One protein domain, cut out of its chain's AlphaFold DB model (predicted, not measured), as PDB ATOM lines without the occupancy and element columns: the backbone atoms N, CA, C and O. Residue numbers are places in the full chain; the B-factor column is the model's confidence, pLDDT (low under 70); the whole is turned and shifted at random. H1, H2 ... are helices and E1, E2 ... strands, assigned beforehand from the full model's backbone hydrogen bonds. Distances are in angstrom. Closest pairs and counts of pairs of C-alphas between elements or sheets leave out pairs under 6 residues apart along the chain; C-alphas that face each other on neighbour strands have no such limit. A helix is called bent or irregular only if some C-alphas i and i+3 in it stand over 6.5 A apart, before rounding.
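This is residues 3 to 140 of the 263 residues of an uncharacterized protein of Bacillus cereus (UniProt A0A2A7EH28). A strongly twisted sheet of six strands, E1, E2, E3, E6, E9 and E11, is partly face to face with a small sheet of E5, E4 and E10, a sandwich with crossed strands. H1 packs on the large sheet by E11 and E1, H2 packs on it by E6, and the hairpin of E7 and E8 sticks out as an arm. The 138 printed residues hold, in order, E1 E2 E3 H1 E4 E5 E6 E7 E8 E9 H2 H3 E10 E11; the class is mixed. The large sheet is branched, the small one runs E5 E4 E10, and both are antiparallel. The whole is compact, with a radius of gyration of the C-alphas of 16.6 A, and flat, spanning 48 by 43 by 22 A.

E1, residues 3 to 12, has E2, residues 15 to 21, and E3, residues 25 to 27, on one side and E11, residues 131 to 139, on the other side. Within hydrogen-bond range are N 10 and O 17 at 2.9 A, N 4 and O 25 at 2.9 A, and N 7 and O 136 at 3.0 A. E6, residues 72 to 80, is antiparallel to E2, with N 18 and O 76 at 2.9 A, and to E9, residues 102 to 105, with N 79 and O 103 at 2.9 A. In the small sheet E4, residues 48 to 53, is the inner strand between E5, residues 58 to 63, with N 51 and O 60 at 2.9 A, and E10, residues 127 to 129, with N 52 and O 128 at 2.8 A. The strands of the two sheets stand at 51 degrees, and the facing parts are 9.5 A centre to centre. H1, residues 30 to 47, is on the branched sheet; its closest C-alphas to E11 are Ser 45 and Ser 132, 6.8 A. H2, residues 107 to 117, is on that sheet at a height of 9.7 A, slantwise to E6 at 51 degrees on the local plane; it also forms two layers, helix on sheet, with E5 E4 E10. H3, residues 119 to 122, is close to H2 but not clearly touching: the C-alphas of Lys 115 and Leu 122 are 7.5 A apart. E7, residues 88 to 90, and E8, residues 93 to 96, form a hairpin, with N 88 and O 96 at 2.8 A. Every O i to N i+4 pair is within range in H2, 10 of 14 in H1, and H3 is too short for one.

E1 begins at C-alpha 3 (353.156, 398.040, 421.566) and is 30.3 A long. H1 is 25.7 A, with a kink of 39 degrees near residue 40; it is neither bent nor irregular, but only just: C-alphas 39 and 42 are 6.5 A apart. E6, 23.7 A, bends by 55 degrees at residue 75. E11, 23.8 A, bends by 57 degrees at residue 134 and ends at C-alpha 139 (353.060, 392.063, 421.380).

The two farthest C-alphas, Thr 28 and Glu 123, are 51.2 A apart. The printed part has no cut and no long link. Its mean pLDDT is 92.3, and no printed residue is under 70.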
ATOM      1  N   ARG A   3     353.508 398.052 422.996       87.25
ATOM      2  CA  ARG A   3     353.156 398.040 421.566       87.25
ATOM      3  C   ARG A   3     352.552 396.703 421.175       87.25
ATOM      4  O   ARG A   3     353.122 395.658 421.489       87.25
ATOM      5  N   TYR A   4     351.449 396.752 420.447       90.88
ATOM      6  CA  TYR A   4     350.736 395.575 419.978       90.88
ATOM      7  C   TYR A   4     350.336 395.728 418.514       90.88
ATOM      8  O   TYR A   4     350.199 396.840 418.004       90.88
ATOM      9  N   THR A   5     350.138 394.591 417.864       93.00
ATOM     10  CA  THR A   5     349.540 394.461 416.538       93.00
ATOM     11  C   THR A   5     348.334 393.524 416.610       93.00
ATOM     12  O   THR A   5     348.132 392.827 417.613       93.00
ATOM     13  N   ILE A   6     347.518 393.549 415.561       94.12
ATOM     14  CA  ILE A   6     346.387 392.646 415.379       94.12
ATOM     15  C   ILE A   6     346.659 391.790 414.151       94.12
ATOM     16  O   ILE A   6     346.846 392.320 413.055       94.12
ATOM     17  N   ASP A   7     346.611 390.478 414.351       94.81
ATOM     18  CA  ASP A   7     346.670 389.508 413.267       94.81
ATOM     19  C   ASP A   7     345.272 388.932 413.055       94.81
ATOM     20  O   ASP A   7     344.513 388.741 414.006       94.81
ATOM     21  N   PHE A   8     344.924 388.639 411.811       96.62
ATOM     22  CA  PHE A   8     343.587 388.220 411.410       96.62
ATOM     23  C   PHE A   8     343.635 386.815 410.836       96.62
ATOM     24  O   PHE A   8     344.414 386.536 409.924       96.62
ATOM     25  N   LEU A   9     342.778 385.935 411.343       96.50
ATOM     26  CA  LEU A   9     342.553 384.632 410.739       96.50
ATOM     27  C   LEU A   9     341.508 384.786 409.638       96.50
ATOM     28  O   LEU A   9     340.354 385.126 409.912       96.50
ATOM     29  N   PHE A  10     341.925 384.527 408.407       97.56
ATOM     30  CA  PHE A  10     341.062 384.473 407.238       97.56
ATOM     31  C   PHE A  10     340.816 383.023 406.840       97.56
ATOM     32  O   PHE A  10     341.769 382.245 406.772       97.56
ATOM     33  N   CYS A  11     339.561 382.670 406.574       96.25
ATOM     34  CA  CYS A  11     339.136 381.305 406.291       96.25
ATOM     35  C   CYS A  11     338.265 381.212 405.037       96.25
ATOM     36  O   CYS A  11     337.532 382.141 404.703       96.25
ATOM     37  N   GLU A  12     338.341 380.056 404.383       96.56
ATOM     38  CA  GLU A  12     337.426 379.599 403.334       96.56
ATOM     39  C   GLU A  12     337.419 378.064 403.358       96.56
ATOM     40  O   GLU A  12     338.456 377.427 403.156       96.56
ATOM     41  N   GLY A  13     336.275 377.457 403.686       93.06
ATOM     42  CA  GLY A  13     336.172 376.008 403.894       93.06
ATOM     43  C   GLY A  13     337.191 375.476 404.914       93.06
ATOM     44  O   GLY A  13     337.261 375.947 406.049       93.06
ATOM     45  N   ASN A  14     337.999 374.497 404.494       94.38
ATOM     46  CA  ASN A  14     339.061 373.890 405.307       94.38
ATOM     47  C   ASN A  14     340.375 374.683 405.312       94.38
ATOM     48  O   ASN A  14     341.352 374.259 405.933       94.38
ATOM     49  N   PHE A  15     340.430 375.812 404.611       97.25
ATOM     50  CA  PHE A  15     341.638 376.602 404.435       97.25
ATOM     51  C   PHE A  15     341.629 377.799 405.366       97.25
ATOM     52  O   PHE A  15     340.641 378.529 405.446       97.25
ATOM     53  N   SER A  16     342.759 378.042 406.024       97.12
ATOM     54  CA  SER A  16     342.946 379.241 406.827       97.12
ATOM     55  C   SER A  16     344.330 379.851 406.651       97.12
ATOM     56  O   SER A  16     345.319 379.167 406.376       97.12
ATOM     57  N   MET A  17     344.412 381.168 406.799       97.88
ATOM     58  CA  MET A  17     345.673 381.898 406.787       97.88
ATOM     59  C   MET A  17     345.666 383.029 407.810       97.88
ATOM     60  O   MET A  17     344.633 383.645 408.064       97.88
ATOM     61  N   VAL A  18     346.830 383.306 408.390       97.50
ATOM     62  CA  VAL A  18     347.013 384.431 409.315       97.50
ATOM     63  C   VAL A  18     347.596 385.609 408.548       97.50
ATOM     64  O   VAL A  18     348.741 385.547 408.092       97.50
ATOM     65  N   VAL A  19     346.803 386.667 408.409       97.50
ATOM     66  CA  VAL A  19     347.179 387.930 407.772       97.50
ATOM     67  C   VAL A  19     347.549 388.947 408.843       97.50
ATOM     68  O   VAL A  19     346.801 389.165 409.792       97.50
ATOM     69  N   ASN A  20     348.692 389.592 408.665       95.94
ATOM     70  CA  ASN A  20     349.243 390.590 409.574       95.94
ATOM     71  C   ASN A  20     349.355 391.911 408.812       95.94
ATOM     72  O   ASN A  20     349.430 391.910 407.580       95.94
ATOM     73  N   THR A  21     349.404 393.019 409.543       95.12
ATOM     74  CA  THR A  21     349.626 394.359 408.984       95.12
ATOM     75  C   THR A  21     350.773 395.047 409.710       95.12
ATOM     76  O   THR A  21     351.165 394.632 410.805       95.12
ATOM     77  N   ASN A  22     351.288 396.136 409.141       92.38
ATOM     78  CA  ASN A  22     352.227 397.007 409.850       92.38
ATOM     79  C   ASN A  22     351.536 398.001 410.812       92.38
ATOM     80  O   ASN A  22     352.204 398.881 411.360       92.38
ATOM     81  N   HIS A  23     350.224 397.859 411.063       93.44
ATOM     82  CA  HIS A  23     349.525 398.657 412.067       93.44
ATOM     83  C   HIS A  23     350.023 398.321 413.475       93.44
ATOM     84  O   HIS A  23     349.996 397.170 413.903       93.44
ATOM     85  N   ILE A  24     350.419 399.342 414.232       92.19
ATOM     86  CA  ILE A  24     350.853 399.189 415.620       92.19
ATOM     87  C   ILE A  24     350.068 400.165 416.479       92.19
ATOM     88  O   ILE A  24     349.989 401.354 416.168       92.19
ATOM     89  N   PHE A  25     349.536 399.670 417.589       91.31
ATOM     90  CA  PHE A  25     348.884 400.495 418.594       91.31
ATOM     91  C   PHE A  25     349.577 400.355 419.945       91.31
ATOM     92  O   PHE A  25     350.215 399.346 420.256       91.31
ATOM     93  N   GLU A  26     349.462 401.403 420.751       89.75
ATOM     94  CA  GLU A  26     350.153 401.524 422.024       89.75
ATOM     95  C   GLU A  26     349.156 401.703 423.163       89.75
ATOM     96  O   GLU A  26     348.230 402.507 423.074       89.75
ATOM     97  N   VAL A  27     349.349 400.952 424.246       85.94
ATOM     98  CA  VAL A  27     348.496 401.007 425.441       85.94
ATOM     99  C   VAL A  27     349.333 400.899 426.708       85.94
ATOM    100  O   VAL A  27     350.469 400.422 426.694       85.94
ATOM    101  N   THR A  28     348.784 401.374 427.820       77.94
ATOM    102  CA  THR A  28     349.425 401.299 429.140       77.94
ATOM    103  C   THR A  28     348.981 400.078 429.937       77.94
ATOM    104  O   THR A  28     349.742 399.625 430.779       77.94
ATOM    105  N   SER A  29     347.809 399.505 429.633       73.81
ATOM    106  CA  SER A  29     347.233 398.393 430.390       73.81
ATOM    107  C   SER A  29     346.693 397.254 429.532       73.81
ATOM    108  O   SER A  29     346.396 397.410 428.343       73.81
ATOM    109  N   GLU A  30     346.532 396.093 430.164       72.00
ATOM    110  CA  GLU A  30     345.930 394.903 429.558       72.00
ATOM    111  C   GLU A  30     344.429 395.082 429.268       72.00
ATOM    112  O   GLU A  30     343.934 394.591 428.250       72.00
ATOM    113  N   GLU A  31     343.700 395.829 430.101       76.94
ATOM    114  CA  GLU A  31     342.297 396.165 429.837       76.94
ATOM    115  C   GLU A  31     342.178 397.114 428.630       76.94
ATOM    116  O   GLU A  31     341.407 396.861 427.693       76.94
ATOM    117  N   ALA A  32     343.017 398.158 428.583       81.75
ATOM    118  CA  ALA A  32     343.087 399.078 427.451       81.75
ATOM    119  C   ALA A  32     343.466 398.346 426.157       81.75
ATOM    120  O   ALA A  32     342.895 398.640 425.106       81.75
ATOM    121  N   LYS A  33     344.361 397.348 426.237       87.69
ATOM    122  CA  LYS A  33     344.711 396.470 425.113       87.69
ATOM    123  C   LYS A  33     343.478 395.787 424.534       87.69
ATOM    124  O   LYS A  33     343.226 395.918 423.340       87.69
ATOM    125  N   LYS A  34     342.705 395.076 425.363       85.50
ATOM    126  CA  LYS A  34     341.513 394.332 424.915       85.50
ATOM    127  C   LYS A  34     340.480 395.268 424.292       85.50
ATOM    128  O   LYS A  34     339.969 394.995 423.207       85.50
ATOM    129  N   LYS A  35     340.209 396.394 424.954       86.31
ATOM    130  CA  LYS A  35     339.219 397.379 424.504       86.31
ATOM    131  C   LYS A  35     339.611 398.035 423.181       86.31
ATOM    132  O   LYS A  35     338.777 398.148 422.283       86.31
ATOM    133  N   LEU A  36     340.869 398.461 423.049       89.19
ATOM    134  CA  LEU A  36     341.349 399.100 421.829       89.19
ATOM    135  C   LEU A  36     341.441 398.094 420.678       89.19
ATOM    136  O   LEU A  36     340.958 398.395 419.590       89.19
ATOM    137  N   ALA A  37     341.951 396.886 420.930       91.62
ATOM    138  CA  ALA A  37     342.001 395.825 419.928       91.62
ATOM    139  C   ALA A  37     340.606 395.474 419.392       91.62
ATOM    140  O   ALA A  37     340.407 395.465 418.183       91.62
ATOM    141  N   SER A  38     339.616 395.295 420.274       87.31
ATOM    142  CA  SER A  38     338.230 395.037 419.863       87.31
ATOM    143  C   SER A  38     337.613 396.199 419.073       87.31
ATOM    144  O   SER A  38     336.778 395.975 418.204       87.31
ATOM    145  N   SER A  39     338.019 397.449 419.324       88.25
ATOM    146  CA  SER A  39     337.582 398.581 418.495       88.25
ATOM    147  C   SER A  39     338.287 398.642 417.136       88.25
ATOM    148  O   SER A  39     337.735 399.246 416.208       88.25
ATOM    149  N   LEU A  40     339.526 398.162 417.051       90.44
ATOM    150  CA  LEU A  40     340.366 398.252 415.860       90.44
ATOM    151  C   LEU A  40     340.139 397.078 414.912       90.44
ATOM    152  O   LEU A  40     340.160 397.298 413.705       90.44
ATOM    153  N   GLU A  41     339.866 395.877 415.424       88.75
ATOM    154  CA  GLU A  41     339.705 394.660 414.618       88.75
ATOM    155  C   GLU A  41     338.681 394.859 413.491       88.75
ATOM    156  O   GLU A  41     339.020 394.695 412.321       88.75
ATOM    157  N   CYS A  42     337.495 395.389 413.818       79.88
ATOM    158  CA  CYS A  42     336.409 395.608 412.864       79.88
ATOM    159  C   CYS A  42     336.752 396.681 411.824       79.88
ATOM    160  O   CYS A  42     336.095 396.774 410.788       79.88
ATOM    161  N   LYS A  43     337.706 397.567 412.129       86.94
ATOM    162  CA  LYS A  43     338.122 398.649 411.233       86.94
ATOM    163  C   LYS A  43     339.212 398.160 410.299       86.94
ATOM    164  O   LYS A  43     339.110 398.396 409.107       86.94
ATOM    165  N   ILE A  44     340.217 397.477 410.837       91.56
ATOM    166  CA  ILE A  44     341.387 397.013 410.093       91.56
ATOM    167  C   ILE A  44     341.007 395.874 409.144       91.56
ATOM    168  O   ILE A  44     341.341 395.948 407.964       91.56
ATOM    169  N   SER A  45     340.255 394.870 409.612       92.19
ATOM    170  CA  SER A  45     339.886 393.702 408.792       92.19
ATOM    171  C   SER A  45     339.116 394.078 407.525       92.19
ATOM    172  O   SER A  45     339.309 393.461 406.485       92.19
ATOM    173  N   ARG A  46     338.301 395.141 407.571       91.75
ATOM    174  CA  ARG A  46     337.526 395.645 406.421       91.75
ATOM    175  C   ARG A  46     338.374 396.229 405.298       91.75
ATOM    176  O   ARG A  46     337.853 396.399 404.201       91.75
ATOM    177  N   PHE A  47     339.627 396.576 405.576       94.38
ATOM    178  CA  PHE A  47     340.557 397.084 404.570       94.38
ATOM    179  C   PHE A  47     341.459 395.988 403.999       94.38
ATOM    180  O   PHE A  47     342.307 396.284 403.162       94.38
ATOM    181  N   LEU A  48     341.281 394.739 404.437       96.44
ATOM    182  CA  LEU A  48     342.002 393.573 403.951       96.44
ATOM    183  C   LEU A  48     341.060 392.708 403.113       96.44
ATOM    184  O   LEU A  48     340.037 392.239 403.607       96.44
ATOM    185  N   ASN A  49     341.434 392.454 401.864       96.38
ATOM    186  CA  ASN A  49     340.722 391.541 400.976       96.38
ATOM    187  C   ASN A  49     341.689 390.461 400.459       96.38
ATOM    188  O   ASN A  49     342.258 390.606 399.374       96.38
ATOM    189  N   PRO A  50     341.960 389.407 401.252       97.50
ATOM    190  CA  PRO A  50     342.803 388.309 400.813       97.50
ATOM    191  C   PRO A  50     342.039 387.351 399.896       97.50
ATOM    192  O   PRO A  50     340.935 386.897 400.205       97.50
ATOM    193  N   TYR A  51     342.660 386.992 398.777       98.06
ATOM    194  CA  TYR A  51     342.119 386.025 397.831       98.06
ATOM    195  C   TYR A  51     343.223 385.231 397.135       98.06
ATOM    196  O   TYR A  51     344.367 385.666 397.006       98.06
ATOM    197  N   TYR A  52     342.874 384.036 396.676       98.38
ATOM    198  CA  TYR A  52     343.675 383.287 395.719       98.38
ATOM    199  C   TYR A  52     343.314 383.741 394.307       98.38
ATOM    200  O   TYR A  52     342.144 383.668 393.933       98.38
ATOM    201  N   ASP A  53     344.308 384.177 393.540       97.88
ATOM    202  CA  ASP A  53     344.189 384.510 392.124       97.88
ATOM    203  C   ASP A  53     344.652 383.325 391.268       97.88
ATOM    204  O   ASP A  53     345.801 382.872 391.355       97.88
ATOM    205  N   LYS A  54     343.746 382.806 390.438       96.25
ATOM    206  CA  LYS A  54     343.997 381.651 389.571       96.25
ATOM    207  C   LYS A  54     344.949 381.979 388.421       96.25
ATOM    208  O   LYS A  54     345.726 381.110 388.027       96.25
ATOM    209  N   ALA A  55     344.867 383.182 387.860       94.88
ATOM    210  CA  ALA A  55     345.669 383.577 386.707       94.88
ATOM    211  C   ALA A  55     347.141 383.767 387.100       94.88
ATOM    212  O   ALA A  55     348.037 383.355 386.361       94.88
ATOM    213  N   GLU A  56     347.385 384.334 388.280       95.94
ATOM    214  CA  GLU A  56     348.725 384.523 388.833       95.94
ATOM    215  C   GLU A  56     349.244 383.309 389.620       95.94
ATOM    216  O   GLU A  56     350.447 383.209 389.862       95.94
ATOM    217  N   ASP A  57     348.366 382.380 390.014       96.06
ATOM    218  CA  ASP A  57     348.644 381.266 390.934       96.06
ATOM    219  C   ASP A  57     349.253 381.741 392.269       96.06
ATOM    220  O   ASP A  57     350.260 381.210 392.769       96.06
ATOM    221  N   ARG A  58     348.652 382.782 392.857       96.38
ATOM    222  CA  ARG A  58     349.166 383.477 394.048       96.38
ATOM    223  C   ARG A  58     348.068 383.797 395.048       96.38
ATOM    224  O   ARG A  58     346.917 384.001 394.688       96.38
ATOM    225  N   ILE A  59     348.465 383.866 396.316       97.75
ATOM    226  CA  ILE A  59     347.669 384.514 397.355       97.75
ATOM    227  C   ILE A  59     347.991 386.005 397.301       97.75
ATOM    228  O   ILE A  59     349.155 386.395 397.415       97.75
ATOM    229  N   ILE A  60     346.966 386.818 397.087       97.19
ATOM    230  CA  ILE A  60     347.042 388.275 397.029       97.19
ATOM    231  C   ILE A  60     346.292 388.820 398.237       97.19
ATOM    232  O   ILE A  60     345.228 388.319 398.590       97.19
ATOM    233  N   ILE A  61     346.858 389.842 398.875       97.88
ATOM    234  CA  ILE A  61     346.171 390.631 399.895       97.88
ATOM    235  C   ILE A  61     345.971 392.013 399.298       97.88
ATOM    236  O   ILE A  61     346.911 392.803 399.223       97.88
ATOM    237  N   GLU A  62     344.763 392.289 398.825       97.06
ATOM    238  CA  GLU A  62     344.412 393.635 398.396       97.06
ATOM    239  C   GLU A  62     344.160 394.502 399.635       97.06
ATOM    240  O   GLU A  62     343.394 394.129 400.528       97.06
ATOM    241  N   ILE A  63     344.839 395.651 399.688       96.06
ATOM    242  CA  ILE A  63     344.680 396.647 400.746       96.06
ATOM    243  C   ILE A  63     343.826 397.783 400.199       96.06
ATOM    244  O   ILE A  63     344.215 398.472 399.255       96.06
ATOM    245  N   ILE A  64     342.664 397.988 400.807       92.38
ATOM    246  CA  ILE A  64     341.800 399.129 400.506       92.38
ATOM    247  C   ILE A  64     342.388 400.364 401.198       92.38
ATOM    248  O   ILE A  64     342.791 400.289 402.361       92.38
ATOM    249  N   ASP A  65     342.422 401.498 400.491       92.06
ATOM    250  CA  ASP A  65     342.959 402.763 401.007       92.06
ATOM    251  C   ASP A  65     342.359 403.119 402.377       92.06
ATOM    252  O   ASP A  65     341.140 403.079 402.583       92.06
ATOM    253  N   ASN A  66     343.234 403.413 403.337       90.69
ATOM    254  CA  ASN A  66     342.872 403.569 404.738       90.69
ATOM    255  C   ASN A  66     343.913 404.409 405.501       90.69
ATOM    256  O   ASN A  66     344.997 404.700 405.009       90.69
ATOM    257  N   GLY A  67     343.575 404.813 406.729       87.38
ATOM    258  CA  GLY A  67     344.450 405.628 407.586       87.38
ATOM    259  C   GLY A  67     345.236 404.849 408.646       87.38
ATOM    260  O   GLY A  67     345.725 405.467 409.589       87.38
ATOM    261  N   PHE A  68     345.285 403.517 408.563       87.38
ATOM    262  CA  PHE A  68     345.803 402.637 409.616       87.38
ATOM    263  C   PHE A  68     347.086 401.896 409.225       87.38
ATOM    264  O   PHE A  68     347.962 401.771 410.083       87.38
ATOM    265  N   PHE A  69     347.170 401.382 407.995       92.06
ATOM    266  CA  PHE A  69     348.281 400.569 407.487       92.06
ATOM    267  C   PHE A  69     348.364 400.624 405.956       92.06
ATOM    268  O   PHE A  69     347.357 400.831 405.278       92.06
ATOM    269  N   ASP A  70     349.559 400.384 405.424       94.69
ATOM    270  CA  ASP A  70     349.860 400.326 403.987       94.69
ATOM    271  C   ASP A  70     350.542 399.013 403.562       94.69
ATOM    272  O   ASP A  70     350.679 398.747 402.368       94.69
ATOM    273  N   GLU A  71     350.905 398.152 404.519       95.25
ATOM    274  CA  GLU A  71     351.492 396.837 404.263       95.25
ATOM    275  C   GLU A  71     350.706 395.723 404.966       95.25
ATOM    276  O   GLU A  71     350.265 395.867 406.111       95.25
ATOM    277  N   ALA A  72     350.585 394.579 404.287       96.50
ATOM    278  CA  ALA A  72     349.996 393.358 404.822       96.50
ATOM    279  C   ALA A  72     350.692 392.112 404.257       96.50
ATOM    280  O   ALA A  72     351.134 392.099 403.106       96.50
ATOM    281  N   TRP A  73     350.793 391.054 405.061       97.06
ATOM    282  CA  TRP A  73     351.442 389.799 404.665       97.06
ATOM    283  C   TRP A  73     350.846 388.588 405.380       97.06
ATOM    284  O   TRP A  73     350.336 388.690 406.499       97.06
ATOM    285  N   VAL A  74     350.962 387.412 404.758       97.12
ATOM    286  CA  VAL A  74     350.611 386.136 405.393       97.12
ATOM    287  C   VAL A  74     351.797 385.620 406.207       97.12
ATOM    288  O   VAL A  74     352.898 385.489 405.677       97.12
ATOM    289  N   SER A  75     351.583 385.296 407.483       94.94
ATOM    290  CA  SER A  75     352.605 384.669 408.344       94.94
ATOM    291  C   SER A  75     352.436 383.156 408.471       94.94
ATOM    292  O   SER A  75     353.395 382.454 408.794       94.94
ATOM    293  N   LYS A  76     351.230 382.636 408.221       97.31
ATOM    294  CA  LYS A  76     350.901 381.221 408.411       97.31
ATOM    295  C   LYS A  76     349.811 380.778 407.440       97.31
ATOM    296  O   LYS A  76     348.811 381.472 407.297       97.31
ATOM    297  N   PHE A  77     349.990 379.596 406.855       97.88
ATOM    298  CA  PHE A  77     348.964 378.866 406.112       97.88
ATOM    299  C   PHE A  77     348.611 377.582 406.855       97.88
ATOM    300  O   PHE A  77     349.495 376.879 407.357       97.88
ATOM    301  N   SER A  78     347.323 377.272 406.904       97.06
ATOM    302  CA  SER A  78     346.794 376.114 407.603       97.06
ATOM    303  C   SER A  78     345.674 375.442 406.819       97.06
ATOM    304  O   SER A  78     344.948 376.075 406.057       97.06
ATOM    305  N   TYR A  79     345.562 374.131 407.003       96.12
ATOM    306  CA  TYR A  79     344.516 373.307 406.414       96.12
ATOM    307  C   TYR A  79     343.940 372.368 407.471       96.12
ATOM    308  O   TYR A  79     344.690 371.764 408.247       96.12
ATOM    309  N   TYR A  80     342.616 372.264 407.503       94.44
ATOM    310  CA  TYR A  80     341.888 371.353 408.368       94.44
ATOM    311  C   TYR A  80     341.728 369.995 407.676       94.44
ATOM    312  O   TYR A  80     340.924 369.824 406.765       94.44
ATOM    313  N   ASP A  81     342.530 369.020 408.103       91.88
ATOM    314  CA  ASP A  81     342.535 367.673 407.542       91.88
ATOM    315  C   ASP A  81     341.596 366.759 408.336       91.88
ATOM    316  O   ASP A  81     341.982 366.162 409.344       91.88
ATOM    317  N   GLU A  82     340.360 366.633 407.856       87.62
ATOM    318  CA  GLU A  82     339.330 365.777 408.461       87.62
ATOM    319  C   GLU A  82     339.748 364.300 408.573       87.62
ATOM    320  O   GLU A  82     339.197 363.559 409.385       87.62
ATOM    321  N   THR A  83     340.751 363.845 407.811       88.56
ATOM    322  CA  THR A  83     341.231 362.457 407.890       88.56
ATOM    323  C   THR A  83     342.035 362.169 409.161       88.56
ATOM    324  O   THR A  83     342.217 361.005 409.526       88.56
ATOM    325  N   LYS A  84     342.499 363.209 409.870       88.00
ATOM    326  CA  LYS A  84     343.302 363.078 411.098       88.00
ATOM    327  C   LYS A  84     342.475 362.859 412.361       88.00
ATOM    328  O   LYS A  84     343.044 362.548 413.411       88.00
ATOM    329  N   GLY A  85     341.158 363.000 412.284       88.31
ATOM    330  CA  GLY A  85     340.288 362.789 413.427       88.31
ATOM    331  C   GLY A  85     338.883 363.324 413.218       88.31
ATOM    332  O   GLY A  85     338.626 364.174 412.372       88.31
ATOM    333  N   GLU A  86     337.973 362.830 414.047       88.75
ATOM    334  CA  GLU A  86     336.582 363.264 414.038       88.75
ATOM    335  C   GLU A  86     336.421 364.636 414.704       88.75
ATOM    336  O   GLU A  86     337.212 365.024 415.575       88.75
ATOM    337  N   TYR A  87     335.365 365.350 414.307       87.94
ATOM    338  CA  TYR A  87     334.888 366.542 415.002       87.94
ATOM    339  C   TYR A  87     334.589 366.237 416.472       87.94
ATOM    340  O   TYR A  87     334.092 365.166 416.821       87.94
ATOM    341  N   LEU A  88     334.867 367.206 417.337       88.69
ATOM    342  CA  LEU A  88     334.608 367.110 418.765       88.69
ATOM    343  C   LEU A  88     333.151 367.474 419.077       88.69
ATOM    344  O   LEU A  88     332.524 368.277 418.383       88.69
ATOM    345  N   ASN A  89     332.638 366.895 420.161       87.75
ATOM    346  CA  ASN A  89     331.421 367.335 420.837       87.75
ATOM    347  C   ASN A  89     331.831 367.835 422.225       87.75
ATOM    348  O   ASN A  89     332.299 367.045 423.046       87.75
ATOM    349  N   ILE A  90     331.717 369.142 422.447       87.00
ATOM    350  CA  ILE A  90     332.087 369.788 423.710       87.00
ATOM    351  C   ILE A  90     330.826 370.432 424.269       87.00
ATOM    352  O   ILE A  90     330.259 371.318 423.638       87.00
ATOM    353  N   ASP A  91     330.369 369.957 425.427       87.19
ATOM    354  CA  ASP A  91     329.209 370.497 426.147       87.19
ATOM    355  C   ASP A  91     327.936 370.646 425.287       87.19
ATOM    356  O   ASP A  91     327.153 371.582 425.441       87.19
ATOM    357  N   GLY A  92     327.713 369.708 424.358       85.31
ATOM    358  CA  GLY A  92     326.553 369.712 423.462       85.31
ATOM    359  C   GLY A  92     326.697 370.609 422.228       85.31
ATOM    360  O   GLY A  92     325.778 370.650 421.409       85.31
ATOM    361  N   LEU A  93     327.834 371.287 422.052       79.06
ATOM    362  CA  LEU A  93     328.187 371.976 420.814       79.06
ATOM    363  C   LEU A  93     328.800 370.965 419.837       79.06
ATOM    364  O   LEU A  93     329.827 370.347 420.125       79.06
ATOM    365  N   TYR A  94     328.155 370.789 418.680       82.38
ATOM    366  CA  TYR A  94     328.621 369.933 417.590       82.38
ATOM    367  C   TYR A  94     328.132 370.470 416.228       82.38
ATOM    368  O   TYR A  94     326.958 370.838 416.126       82.38
ATOM    369  N   PRO A  95     328.975 370.462 415.176       83.56
ATOM    370  CA  PRO A  95     330.375 370.020 415.171       83.56
ATOM    371  C   PRO A  95     331.340 371.085 415.720       83.56
ATOM    372  O   PRO A  95     331.236 372.258 415.370       83.56
ATOM    373  N   VAL A  96     332.306 370.678 416.554       84.88
ATOM    374  CA  VAL A  96     333.438 371.524 416.982       84.88
ATOM    375  C   VAL A  96     334.713 371.018 416.318       84.88
ATOM    376  O   VAL A  96     335.006 369.822 416.362       84.88
ATOM    377  N   GLN A  97     335.475 371.912 415.683       83.94
ATOM    378  CA  GLN A  97     336.735 371.548 415.031       83.94
ATOM    379  C   GLN A  97     337.698 370.880 416.018       83.94
ATOM    380  O   GLN A  97     337.877 371.330 417.149       83.94
ATOM    381  N   ASN A  98     338.327 369.795 415.578       88.38
ATOM    382  CA  ASN A  98     339.326 369.070 416.339       88.38
ATOM    383  C   ASN A  98     340.709 369.692 416.091       88.38
ATOM    384  O   ASN A  98     341.212 369.601 414.970       88.38
ATOM    385  N   PRO A  99     341.378 370.266 417.108       86.50
ATOM    386  CA  PRO A  99     342.682 370.906 416.922       86.50
ATOM    387  C   PRO A  99     343.766 369.970 416.372       86.50
ATOM    388  O   PRO A  99     344.743 370.433 415.794       86.50
ATOM    389  N   LYS A 100     343.607 368.645 416.513       88.00
ATOM    390  CA  LYS A 100     344.537 367.655 415.937       88.00
ATOM    391  C   LYS A 100     344.470 367.583 414.409       88.00
ATOM    392  O   LYS A 100     345.404 367.076 413.787       88.00
ATOM    393  N   CYS A 101     343.376 368.061 413.821       90.94
ATOM    394  CA  CYS A 101     343.164 368.094 412.380       90.94
ATOM    395  C   CYS A 101     343.747 369.363 411.742       90.94
ATOM    396  O   CYS A 101     344.016 369.372 410.541       90.94
ATOM    397  N   GLU A 102     344.019 370.413 412.524       91.62
ATOM    398  CA  GLU A 102     344.665 371.619 412.010       91.62
ATOM    399  C   GLU A 102     346.145 371.348 411.714       91.62
ATOM    400  O   GLU A 102     346.936 370.973 412.581       91.62
ATOM    401  N   THR A 103     346.534 371.549 410.457       93.25
ATOM    402  CA  THR A 103     347.904 371.328 409.995       93.25
ATOM    403  C   THR A 103     348.472 372.620 409.444       93.25
ATOM    404  O   THR A 103     347.849 373.263 408.606       93.25
ATOM    405  N   ILE A 104     349.668 372.997 409.894       95.06
ATOM    406  CA  ILE A 104     350.431 374.090 409.285       95.06
ATOM    407  C   ILE A 104     351.080 373.554 408.014       95.06
ATOM    408  O   ILE A 104     351.769 372.535 408.065       95.06
ATOM    409  N   ILE A 105     350.863 374.234 406.895       96.25
ATOM    410  CA  ILE A 105     351.365 373.817 405.585       96.25
ATOM    411  C   ILE A 105     352.090 374.966 404.889       96.25
ATOM    412  O   ILE A 105     351.971 376.128 405.273       96.25
ATOM    413  N   SER A 106     352.872 374.647 403.861       97.44
ATOM    414  CA  SER A 106     353.492 375.671 403.020       97.44
ATOM    415  C   SER A 106     352.466 376.338 402.094       97.44
ATOM    416  O   SER A 106     351.465 375.728 401.722       97.44
ATOM    417  N   GLU A 107     352.752 377.556 401.617       96.81
ATOM    418  CA  GLU A 107     351.918 378.224 400.599       96.81
ATOM    419  C   GLU A 107     351.749 377.353 399.339       96.81
ATOM    420  O   GLU A 107     350.683 377.298 398.730       96.81
ATOM    421  N   LYS A 108     352.803 376.628 398.936       97.69
ATOM    422  CA  LYS A 108     352.761 375.749 397.761       97.69
ATOM    423  C   LYS A 108     351.753 374.612 397.939       97.69
ATOM    424  O   LYS A 108     350.999 374.311 397.010       97.69
ATOM    425  N   GLU A 109     351.754 373.971 399.104       97.56
ATOM    426  CA  GLU A 109     350.788 372.920 399.441       97.56
ATOM    427  C   GLU A 109     349.379 373.501 399.545       97.56
ATOM    428  O   GLU A 109     348.463 372.957 398.935       97.56
ATOM    429  N   PHE A 110     349.234 374.654 400.202       97.94
ATOM    430  CA  PHE A 110     347.970 375.377 400.348       97.94
ATOM    431  C   PHE A 110     347.311 375.645 398.987       97.94
ATOM    432  O   PHE A 110     346.179 375.231 398.749       97.94
ATOM    433  N   LYS A 111     348.055 376.211 398.027       97.62
ATOM    434  CA  LYS A 111     347.563 376.447 396.655       97.62
ATOM    435  C   LYS A 111     347.247 375.160 395.897       97.62
ATOM    436  O   LYS A 111     346.313 375.123 395.100       97.62
ATOM    437  N   THR A 112     348.033 374.103 396.106       97.62
ATOM    438  CA  THR A 112     347.780 372.799 395.466       97.62
ATOM    439  C   THR A 112     346.454 372.214 395.941       97.62
ATOM    440  O   THR A 112     345.663 371.747 395.126       97.62
ATOM    441  N   LEU A 113     346.197 372.284 397.245       96.94
ATOM    442  CA  LEU A 113     344.963 371.810 397.857       96.94
ATOM    443  C   LEU A 113     343.755 372.656 397.423       96.94
ATOM    444  O   LEU A 113     342.774 372.069 396.976       96.94
ATOM    445  N   ILE A 114     343.856 373.995 397.399       97.12
ATOM    446  CA  ILE A 114     342.795 374.881 396.869       97.12
ATOM    447  C   ILE A 114     342.410 374.487 395.444       97.12
ATOM    448  O   ILE A 114     341.233 374.302 395.144       97.12
ATOM    449  N   LYS A 115     343.398 374.321 394.556       96.44
ATOM    450  CA  LYS A 115     343.151 373.955 393.153       96.44
ATOM    451  C   LYS A 115     342.443 372.609 393.006       96.44
ATOM    452  O   LYS A 115     341.709 372.421 392.039       96.44
ATOM    453  N   ASN A 116     342.671 371.684 393.935       95.88
ATOM    454  CA  ASN A 116     342.025 370.377 393.929       95.88
ATOM    455  C   ASN A 116     340.599 370.448 394.492       95.88
ATOM    456  O   ASN A 116     339.677 369.947 393.853       95.88
ATOM    457  N   GLU A 117     340.417 371.083 395.650       96.06
ATOM    458  CA  GLU A 117     339.137 371.149 396.369       96.06
ATOM    459  C   GLU A 117     338.133 372.078 395.674       96.06
ATOM    460  O   GLU A 117     336.980 371.710 395.457       96.06
ATOM    461  N   TYR A 118     338.597 373.231 395.190       96.44
ATOM    462  CA  TYR A 118     337.783 374.230 394.493       96.44
ATOM    463  C   TYR A 118     337.871 374.120 392.967       96.44
ATOM    464  O   TYR A 118     337.502 375.062 392.264       96.44
ATOM    465  N   LYS A 119     338.316 372.979 392.418       95.88
ATOM    466  CA  LYS A 119     338.495 372.794 390.965       95.88
ATOM    467  C   LYS A 119     337.273 373.248 390.159       95.88
ATOM    468  O   LYS A 119     337.413 374.052 389.246       95.88
ATOM    469  N   GLY A 120     336.080 372.767 390.521       95.50
ATOM    470  CA  GLY A 120     334.839 373.104 389.813       95.50
ATOM    471  C   GLY A 120     334.428 374.574 389.958       95.50
ATOM    472  O   GLY A 120     333.892 375.164 389.027       95.50
ATOM    473  N   TYR A 121     334.726 375.203 391.097       95.31
ATOM    474  CA  TYR A 121     334.482 376.633 391.296       95.31
ATOM    475  C   TYR A 121     335.413 377.471 390.404       95.31
ATOM    476  O   TYR A 121     334.961 378.333 389.645       95.31
ATOM    477  N   LEU A 122     336.705 377.138 390.422       96.00
ATOM    478  CA  LEU A 122     337.759 377.804 389.661       96.00
ATOM    479  C   LEU A 122     337.677 377.549 388.146       96.00
ATOM    480  O   LEU A 122     338.373 378.205 387.377       96.00
ATOM    481  N   GLU A 123     336.821 376.644 387.666       94.69
ATOM    482  CA  GLU A 123     336.516 376.523 386.231       94.69
ATOM    483  C   GLU A 123     335.772 377.755 385.690       94.69
ATOM    484  O   GLU A 123     335.939 378.099 384.522       94.69
ATOM    485  N   SER A 124     334.991 378.440 386.535       94.00
ATOM    486  CA  SER A 124     334.138 379.577 386.141       94.00
ATOM    487  C   SER A 124     334.452 380.894 386.860       94.00
ATOM    488  O   SER A 124     333.848 381.927 386.558       94.00
ATOM    489  N   LYS A 125     335.373 380.864 387.827       95.44
ATOM    490  CA  LYS A 125     335.781 382.001 388.653       95.44
ATOM    491  C   LYS A 125     337.296 382.142 388.626       95.44
ATOM    492  O   LYS A 125     338.013 381.145 388.641       95.44
ATOM    493  N   GLU A 126     337.760 383.385 388.612       94.56
ATOM    494  CA  GLU A 126     339.194 383.699 388.593       94.56
ATOM    495  C   GLU A 126     339.794 383.812 389.998       94.56
ATOM    496  O   GLU A 126     340.989 383.591 390.163       94.56
ATOM    497  N   CYS A 127     338.971 384.088 391.016       96.19
ATOM    498  CA  CYS A 127     339.444 384.291 392.382       96.19
ATOM    499  C   CYS A 127     338.626 383.500 393.406       96.19
ATOM    500  O   CYS A 127     337.416 383.351 393.241       96.19
ATOM    501  N   LEU A 128     339.286 383.059 394.480       97.81
ATOM    502  CA  LEU A 128     338.664 382.527 395.699       97.81
ATOM    503  C   LEU A 128     338.983 383.471 396.863       97.81
ATOM    504  O   LEU A 128     340.148 383.619 397.224       97.81
ATOM    505  N   THR A 129     337.969 384.133 397.413       97.12
ATOM    506  CA  THR A 129     338.101 385.082 398.532       97.12
ATOM    507  C   THR A 129     338.070 384.368 399.875       97.12
ATOM    508  O   THR A 129     337.437 383.324 399.992       97.12
ATOM    509  N   PHE A 130     338.701 384.957 400.889       97.62
ATOM    510  CA  PHE A 130     338.686 384.453 402.261       97.62
ATOM    511  C   PHE A 130     338.077 385.498 403.190       97.62
ATOM    512  O   PHE A 130     338.304 386.696 403.017       97.62
ATOM    513  N   GLU A 131     337.346 385.053 404.209       95.69
ATOM    514  CA  GLU A 131     336.682 385.938 405.169       95.69
ATOM    515  C   GLU A 131     337.388 385.920 406.523       95.69
ATOM    516  O   GLU A 131     337.849 384.877 406.985       95.69
ATOM    517  N   SER A 132     337.473 387.079 407.181       94.62
ATOM    518  CA  SER A 132     338.030 387.157 408.532       94.62
ATOM    519  C   SER A 132     337.042 386.561 409.534       94.62
ATOM    520  O   SER A 132     335.907 387.023 409.637       94.62
ATOM    521  N   VAL A 133     337.478 385.548 410.284       92.12
ATOM    522  CA  VAL A 133     336.634 384.846 411.271       92.12
ATOM    523  C   VAL A 133     337.055 385.111 412.712       92.12
ATOM    524  O   VAL A 133     336.260 384.944 413.636       92.12
ATOM    525  N   SER A 134     338.309 385.504 412.927       92.25
ATOM    526  CA  SER A 134     338.837 385.837 414.247       92.25
ATOM    527  C   SER A 134     340.098 386.691 414.139       92.25
ATOM    528  O   SER A 134     340.668 386.867 413.059       92.25
ATOM    529  N   TYR A 135     340.534 387.229 415.275       93.94
ATOM    530  CA  TYR A 135     341.759 388.006 415.383       93.94
ATOM    531  C   TYR A 135     342.550 387.623 416.636       93.94
ATOM    532  O   TYR A 135     341.993 387.168 417.638       93.94
ATOM    533  N   GLY A 136     343.863 387.823 416.573       91.31
ATOM    534  CA  GLY A 136     344.792 387.715 417.690       91.31
ATOM    535  C   GLY A 136     345.433 389.067 417.981       91.31
ATOM    536  O   GLY A 136     345.621 389.875 417.077       91.31
ATOM    537  N   VAL A 137     345.772 389.318 419.246       91.31
ATOM    538  CA  VAL A 137     346.503 390.524 419.656       91.31
ATOM    539  C   VAL A 137     347.889 390.118 420.114       91.31
ATOM    540  O   VAL A 137     348.024 389.431 421.129       91.31
ATOM    541  N   ASN A 138     348.905 390.570 419.389       87.81
ATOM    542  CA  ASN A 138     350.283 390.143 419.591       87.81
ATOM    543  C   ASN A 138     351.170 391.319 419.991       87.81
ATOM    544  O   ASN A 138     351.052 392.422 419.462       87.81
ATOM    545  N   SER A 139     352.056 391.086 420.957       86.25
ATOM    546  CA  SER A 139     353.060 392.063 421.380       86.25
ATOM    547  C   SER A 139     354.067 392.291 420.250       86.25
ATOM    548  O   SER A 139     354.614 391.336 419.698       86.25
ATOM    549  N   VAL A 140     354.353 393.553 419.939       86.38
ATOM    550  CA  VAL A 140     355.368 393.918 418.944       86.38
ATOM    551  C   VAL A 140     356.743 393.921 419.614       86.38
ATOM    552  O   VAL A 140     356.883 394.516 420.689       86.38
TER     553      VAL A 140